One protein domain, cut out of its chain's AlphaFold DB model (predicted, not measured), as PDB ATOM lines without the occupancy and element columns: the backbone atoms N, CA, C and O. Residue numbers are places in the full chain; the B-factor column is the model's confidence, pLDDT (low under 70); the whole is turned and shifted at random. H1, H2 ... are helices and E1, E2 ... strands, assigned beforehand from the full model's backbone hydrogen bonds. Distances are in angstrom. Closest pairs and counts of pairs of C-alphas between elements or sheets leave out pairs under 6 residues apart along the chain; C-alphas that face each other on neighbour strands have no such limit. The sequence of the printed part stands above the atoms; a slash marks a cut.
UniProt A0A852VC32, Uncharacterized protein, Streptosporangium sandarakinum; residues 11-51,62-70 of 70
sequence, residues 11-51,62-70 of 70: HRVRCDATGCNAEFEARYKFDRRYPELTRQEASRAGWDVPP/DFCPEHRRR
ATOM      1  N   HIS A  11      -7.153  27.302 -18.112       85.44
ATOM      2  CA  HIS A  11      -6.861  28.452 -17.268       85.44
ATOM      3  C   HIS A  11      -8.150  29.204 -16.920       85.44
ATOM      4  O   HIS A  11      -9.005  29.443 -17.773       85.44
ATOM      5  N   ARG A  12      -8.270  29.576 -15.644       89.44
ATOM      6  CA  ARG A  12      -9.359  30.379 -15.082       89.44
ATOM      7  C   ARG A  12      -8.770  31.440 -14.167       89.44
ATOM      8  O   ARG A  12      -7.734  31.202 -13.546       89.44
ATOM      9  N   VAL A  13      -9.434  32.583 -14.075       88.94
ATOM     10  CA  VAL A  13      -9.151  33.603 -13.057       88.94
ATOM     11  C   VAL A  13     -10.128  33.392 -11.910       88.94
ATOM     12  O   VAL A  13     -11.316  33.186 -12.152       88.94
ATOM     13  N   ARG A  14      -9.642  33.436 -10.673       91.81
ATOM     14  CA  ARG A  14     -10.470  33.328  -9.467       91.81
ATOM     15  C   ARG A  14     -10.405  34.627  -8.698       91.81
ATOM     16  O   ARG A  14      -9.377  35.287  -8.726       91.81
ATOM     17  N   CYS A  15     -11.491  34.995  -8.037       92.06
ATOM     18  CA  CYS A  15     -11.454  36.129  -7.130       92.06
ATOM     19  C   CYS A  15     -10.775  35.727  -5.812       92.06
ATOM     20  O   CYS A  15     -11.165  34.735  -5.206       92.06
ATOM     21  N   ASP A  16      -9.819  36.528  -5.350       92.00
ATOM     22  CA  ASP A  16      -9.111  36.343  -4.077       92.00
ATOM     23  C   ASP A  16      -9.844  36.974  -2.873       92.00
ATOM     24  O   ASP A  16      -9.376  36.898  -1.738       92.00
ATOM     25  N   ALA A  17     -11.007  37.606  -3.079       90.69
ATOM     26  CA  ALA A  17     -11.787  38.168  -1.978       90.69
ATOM     27  C   ALA A  17     -12.345  37.055  -1.077       90.69
ATOM     28  O   ALA A  17     -12.973  36.106  -1.552       90.69
ATOM     29  N   THR A  18     -12.166  37.192   0.238       91.25
ATOM     30  CA  THR A  18     -12.638  36.214   1.228       91.25
ATOM     31  C   THR A  18     -14.136  35.943   1.075       91.25
ATOM     32  O   THR A  18     -14.953  36.855   1.175       91.25
ATOM     33  N   GLY A  19     -14.500  34.676   0.859       90.25
ATOM     34  CA  GLY A  19     -15.894  34.250   0.684       90.25
ATOM     35  C   GLY A  19     -16.463  34.466  -0.724       90.25
ATOM     36  O   GLY A  19     -17.619  34.118  -0.965       90.25
ATOM     37  N   CYS A  20     -15.676  34.991  -1.668       91.00
ATOM     38  CA  CYS A  20     -16.075  35.113  -3.065       91.00
ATOM     39  C   CYS A  20     -15.678  33.860  -3.856       91.00
ATOM     40  O   CYS A  20     -14.514  33.482  -3.894       91.00
ATOM     41  N   ASN A  21     -16.646  33.247  -4.543       91.38
ATOM     42  CA  ASN A  21     -16.416  32.100  -5.432       91.38
ATOM     43  C   ASN A  21     -16.517  32.483  -6.916       91.38
ATOM     44  O   ASN A  21     -16.810  31.639  -7.761       91.38
ATOM     45  N   ALA A  22     -16.345  33.766  -7.245       93.06
ATOM     46  CA  ALA A  22     -16.384  34.202  -8.630       93.06
ATOM     47  C   ALA A  22     -15.187  33.614  -9.391       93.06
ATOM     48  O   ALA A  22     -14.035  33.746  -8.967       93.06
ATOM     49  N   GLU A  23     -15.467  33.018 -10.546       93.38
ATOM     50  CA  GLU A  23     -14.465  32.543 -11.493       93.38
ATOM     51  C   GLU A  23     -14.753  33.142 -12.871       93.38
ATOM     52  O   GLU A  23     -15.909  33.272 -13.278       93.38
ATOM     53  N   PHE A  24     -13.699  33.481 -13.603       92.06
ATOM     54  CA  PHE A  24     -13.782  33.857 -15.004       92.06
ATOM     55  C   PHE A  24     -13.083  32.812 -15.865       92.06
ATOM     56  O   PHE A  24     -11.923  32.458 -15.637       92.06
ATOM     57  N   GLU A  25     -13.791  32.351 -16.889       90.94
ATOM     58  CA  GLU A  25     -13.266  31.481 -17.933       90.94
ATOM     59  C   GLU A  25     -13.405  32.200 -19.274       90.94
ATOM     60  O   GLU A  25     -14.474  32.721 -19.596       90.94
ATOM     61  N   ALA A  26     -12.323  32.219 -20.056       88.44
ATOM     62  CA  ALA A  26     -12.318  32.875 -21.355       88.44
ATOM     63  C   ALA A  26     -13.387  32.283 -22.283       88.44
ATOM     64  O   ALA A  26     -13.632  31.066 -22.300       88.44
ATOM     65  N   ARG A  27     -14.013  33.132 -23.100       86.88
ATOM     66  CA  ARG A  27     -15.108  32.711 -23.982       86.88
ATOM     67  C   ARG A  27     -14.626  31.651 -24.966       86.88
ATOM     68  O   ARG A  27     -15.287  30.621 -25.137       86.88
ATOM     69  N   TYR A  28     -13.466  31.871 -25.577       85.31
ATOM     70  CA  TYR A  28     -12.918  30.995 -26.605       85.31
ATOM     71  C   TYR A  28     -12.041  29.890 -26.013       85.31
ATOM     72  O   TYR A  28     -11.190  30.117 -25.156       85.31
ATOM     73  N   LYS A  29     -12.195  28.663 -26.535       83.38
ATOM     74  CA  LYS A  29     -11.380  27.503 -26.125       83.38
ATOM     75  C   LYS A  29      -9.881  27.716 -26.345       83.38
ATOM     76  O   LYS A  29      -9.087  27.079 -25.663       83.38
ATOM     77  N   PHE A  30      -9.508  28.552 -27.314       84.25
ATOM     78  CA  PHE A  30      -8.118  28.913 -27.577       84.25
ATOM     79  C   PHE A  30      -7.538  29.733 -26.419       84.25
ATOM     80  O   PHE A  30      -6.520  29.344 -25.859       84.25
ATOM     81  N   ASP A  31      -8.239  30.778 -25.980       84.19
ATOM     82  CA  ASP A  31      -7.773  31.683 -24.922       84.19
ATOM     83  C   ASP A  31      -7.666  30.995 -23.559       84.19
ATOM     84  O   ASP A  31      -6.742  31.273 -22.798       84.19
ATOM     85  N   ARG A  32      -8.529  30.003 -23.292       84.31
ATOM     86  CA  ARG A  32      -8.453  29.135 -22.098       84.31
ATOM     87  C   ARG A  32      -7.131  28.379 -21.975       84.31
ATOM     88  O   ARG A  32      -6.804  27.911 -20.888       84.31
ATOM     89  N   ARG A  33      -6.389  28.209 -23.074       84.06
ATOM     90  CA  ARG A  33      -5.087  27.520 -23.083       84.06
ATOM     91  C   ARG A  33      -3.939  28.425 -22.661       84.06
ATOM     92  O   ARG A  33      -2.868  27.916 -22.353       84.06
ATOM     93  N   TYR A  34      -4.150  29.739 -22.652       84.62
ATOM     94  CA  TYR A  34      -3.113  30.713 -22.359       84.62
ATOM     95  C   TYR A  34      -3.552  31.569 -21.168       84.62
ATOM     96  O   TYR A  34      -4.528  32.316 -21.272       84.62
ATOM     97  N   PRO A  35      -2.835  31.516 -20.033       84.19
ATOM     98  CA  PRO A  35      -3.209  32.289 -18.852       84.19
ATOM     99  C   PRO A  35      -3.219  33.794 -19.144       84.19
ATOM    100  O   PRO A  35      -4.070  34.512 -18.634       84.19
ATOM    101  N   GLU A  36      -2.323  34.271 -20.011       86.44
ATOM    102  CA  GLU A  36      -2.254  35.677 -20.418       86.44
ATOM    103  C   GLU A  36      -3.501  36.125 -21.189       86.44
ATOM    104  O   GLU A  36      -4.043  37.188 -20.895       86.44
ATOM    105  N   LEU A  37      -4.000  35.299 -22.118       88.75
ATOM    106  CA  LEU A  37      -5.211  35.604 -22.889       88.75
ATOM    107  C   LEU A  37      -6.454  35.537 -22.003       88.75
ATOM    108  O   LEU A  37      -7.283  36.441 -22.039       88.75
ATOM    109  N   THR A  38      -6.539  34.530 -21.128       89.00
ATOM    110  CA  THR A  38      -7.635  34.431 -20.155       89.00
ATOM    111  C   THR A  38      -7.670  35.643 -19.217       89.00
ATOM    112  O   THR A  38      -8.738  36.205 -18.980       89.00
ATOM    113  N   ARG A  39      -6.513  36.101 -18.717       88.75
ATOM    114  CA  ARG A  39      -6.420  37.318 -17.892       88.75
ATOM    115  C   ARG A  39      -6.735  38.579 -18.693       88.75
ATOM    116  O   ARG A  39      -7.403  39.470 -18.180       88.75
ATOM    117  N   GLN A  40      -6.301  38.666 -19.948       89.00
ATOM    118  CA  GLN A  40      -6.638  39.797 -20.810       89.00
ATOM    119  C   GLN A  40      -8.153  39.888 -21.040       89.00
ATOM    120  O   GLN A  40      -8.718  40.979 -20.946       89.00
ATOM    121  N   GLU A  41      -8.825  38.764 -21.297       91.88
ATOM    122  CA  GLU A  41     -10.285  38.728 -21.399       91.88
ATOM    123  C   GLU A  41     -10.964  39.095 -20.077       91.88
ATOM    124  O   GLU A  41     -11.888  39.906 -20.085       91.88
ATOM    125  N   ALA A  42     -10.485  38.571 -18.945       91.00
ATOM    126  CA  ALA A  42     -11.024  38.916 -17.630       91.00
ATOM    127  C   ALA A  42     -10.922  40.430 -17.368       91.00
ATOM    128  O   ALA A  42     -11.900  41.057 -16.956       91.00
ATOM    129  N   SER A  43      -9.778  41.045 -17.694       90.44
ATOM    130  CA  SER A  43      -9.580  42.496 -17.589       90.44
ATOM    131  C   SER A  43     -10.583  43.273 -18.444       90.44
ATOM    132  O   SER A  43     -11.218  44.211 -17.963       90.44
ATOM    133  N   ARG A  44     -10.801  42.841 -19.694       90.62
ATOM    134  CA  ARG A  44     -11.817  43.428 -20.589       90.62
ATOM    135  C   ARG A  44     -13.239  43.252 -20.055       90.62
ATOM    136  O   ARG A  44     -14.072  44.126 -20.270       90.62
ATOM    137  N   ALA A  45     -13.506  42.161 -19.344       90.31
ATOM    138  CA  ALA A  45     -14.768  41.907 -18.654       90.31
ATOM    139  C   ALA A  45     -14.915  42.693 -17.333       90.31
ATOM    140  O   ALA A  45     -15.904  42.523 -16.622       90.31
ATOM    141  N   GLY A  46     -13.954  43.558 -16.996       90.94
ATOM    142  CA  GLY A  46     -14.012  44.442 -15.834       90.94
ATOM    143  C   GLY A  46     -13.404  43.867 -14.557       90.94
ATOM    144  O   GLY A  46     -13.541  44.497 -13.507       90.94
ATOM    145  N   TRP A  47     -12.740  42.711 -14.630       92.88
ATOM    146  CA  TRP A  47     -11.959  42.180 -13.515       92.88
ATOM    147  C   TRP A  47     -10.692  43.008 -13.291       92.88
ATOM    148  O   TRP A  47     -10.066  43.485 -14.239       92.88
ATOM    149  N   ASP A  48     -10.282  43.127 -12.032       91.62
ATOM    150  CA  ASP A  48      -8.978  43.667 -11.658       91.62
ATOM    151  C   ASP A  48      -7.975  42.518 -11.601       91.62
ATOM    152  O   ASP A  48      -7.806  41.839 -10.591       91.62
ATOM    153  N   VAL A  49      -7.380  42.256 -12.763       88.88
ATOM    154  CA  VAL A  49      -6.371  41.219 -12.977       88.88
ATOM    155  C   VAL A  49      -5.079  41.884 -13.442       88.88
ATOM    156  O   VAL A  49      -4.902  42.182 -14.626       88.88
ATOM    157  N   PRO A  50      -4.142  42.162 -12.529       82.94
ATOM    158  CA  PRO A  50      -2.896  42.820 -12.889       82.94
ATOM    159  C   PRO A  50      -2.067  41.955 -13.854       82.94
ATOM    160  O   PRO A  50      -2.142  40.721 -13.809       82.94
ATOM    161  N   PRO A  51      -1.246  42.561 -14.729       74.62
ATOM    162  CA  PRO A  51      -0.382  41.794 -15.616       74.62
ATOM    163  C   PRO A  51       0.587  40.928 -14.794       74.62
ATOM    164  O   PRO A  51       1.026  41.358 -13.717       74.62
ATOM    165  N   ASP A  62      -6.164  38.731  -7.641       90.19
ATOM    166  CA  ASP A  62      -7.161  38.896  -8.690       90.19
ATOM    167  C   ASP A  62      -8.526  39.201  -8.064       90.19
ATOM    168  O   ASP A  62      -9.013  38.474  -7.194       90.19
ATOM    169  N   PHE A  63      -9.203  40.252  -8.525       92.69
ATOM    170  CA  PHE A  63     -10.530  40.606  -8.017       92.69
ATOM    171  C   PHE A  63     -11.577  40.654  -9.126       92.69
ATOM    172  O   PHE A  63     -11.348  41.168 -10.223       92.69
ATOM    173  N   CYS A  64     -12.765  40.126  -8.827       92.62
ATOM    174  CA  CYS A  64     -13.916  40.236  -9.713       92.62
ATOM    175  C   CYS A  64     -14.442  41.685  -9.763       92.62
ATOM    176  O   CYS A  64     -14.065  42.504  -8.919       92.62
ATOM    177  N   PRO A  65     -15.328  42.028 -10.717       91.62
ATOM    178  CA  PRO A  65     -15.833  43.393 -10.879       91.62
ATOM    179  C   PRO A  65     -16.486  43.982  -9.619       91.62
ATOM    180  O   PRO A  65     -16.445  45.196  -9.430       91.62
ATOM    181  N   GLU A  66     -17.026  43.124  -8.751       91.56
ATOM    182  CA  GLU A  66     -17.642  43.499  -7.472       91.56
ATOM    183  C   GLU A  66     -16.610  43.852  -6.386       91.56
ATOM    184  O   GLU A  66     -16.881  44.674  -5.518       91.56
ATOM    185  N   HIS A  67     -15.415  43.253  -6.437       91.88
ATOM    186  CA  HIS A  67     -14.373  43.394  -5.410       91.88
ATOM    187  C   HIS A  67     -13.126  44.147  -5.890       91.88
ATOM    188  O   HIS A  67     -12.157  44.272  -5.139       91.88
ATOM    189  N   ARG A  68     -13.116  44.632  -7.136       83.62
ATOM    190  CA  ARG A  68     -11.982  45.383  -7.685       83.62
ATOM    191  C   ARG A  68     -11.663  46.606  -6.825       83.62
ATOM    192  O   ARG A  68     -12.561  47.365  -6.449       83.62
ATOM    193  N   ARG A  69     -10.377  46.822  -6.542       71.06
ATOM    194  CA  ARG A  69      -9.922  48.018  -5.822       71.06
ATOM    195  C   ARG A  69      -9.951  49.185  -6.819       71.06
ATOM    196  O   ARG A  69      -9.218  49.154  -7.802       71.06
ATOM    197  N   ARG A  70     -10.865  50.145  -6.629       59.78
ATOM    198  CA  ARG A  70     -10.899  51.390  -7.423       59.78
ATOM    199  C   ARG A  70      -9.677  52.257  -7.149       59.78
ATOM    200  O   ARG A  70      -9.233  52.276  -5.979       59.78
TER     201      ARG A  70
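This is residues 11 to 51 and 62 to 70 of the 70 residues of an uncharacterized protein of Streptosporangium sandarakinum (UniProt A0A852VC32). What shape is this? With little regular structure, it is a small hairpin of strands E1 and E2, with helix H1 packed on one face and loops making the rest. What is printed? The printed part has 50 residues, 16 of them in named elements, in the order E1, E2, H1; the class is mixed. It is compact, with a radius of gyration of the C-alphas of 10.2 A and spans of 29 by 20 by 15 A.

Where are the strands? E1, residues 12 to 14, begins with C-alpha 12 at (-9.359, 30.379, -15.082) and measures 6.4 A; E2, residues 23 to 25, measures 6.6 A. Where is the helix? H1, residues 35 to 44, measures 14.2 A and ends with C-alpha 44 at (-11.817, 43.428, -20.589).

How do the strands pair? E1 and E2 form an antiparallel hairpin, 162 degrees between directions; N 13 and O 24, 2.9 A apart, are within hydrogen-bond range. How near is H1? Its closest C-alphas are Arg 39 to Val 13 of E1, 6.7 A, and Ala 42 to Phe 24 of E2, 6.3 A. Every O i to N i+4 pair in H1 is within hydrogen-bond range.

How large is it? The two C-alphas farthest apart, of Lys 29 and Arg 70, are 30.3 A apart. Is anything missing or uncertain? Residues 52 to 61 are not printed, and C-alphas 51 and 62 are 10.1 A apart; residue 70 has pLDDT under 70. Are links long? Both E1 to E2 and E2 to H1 are short.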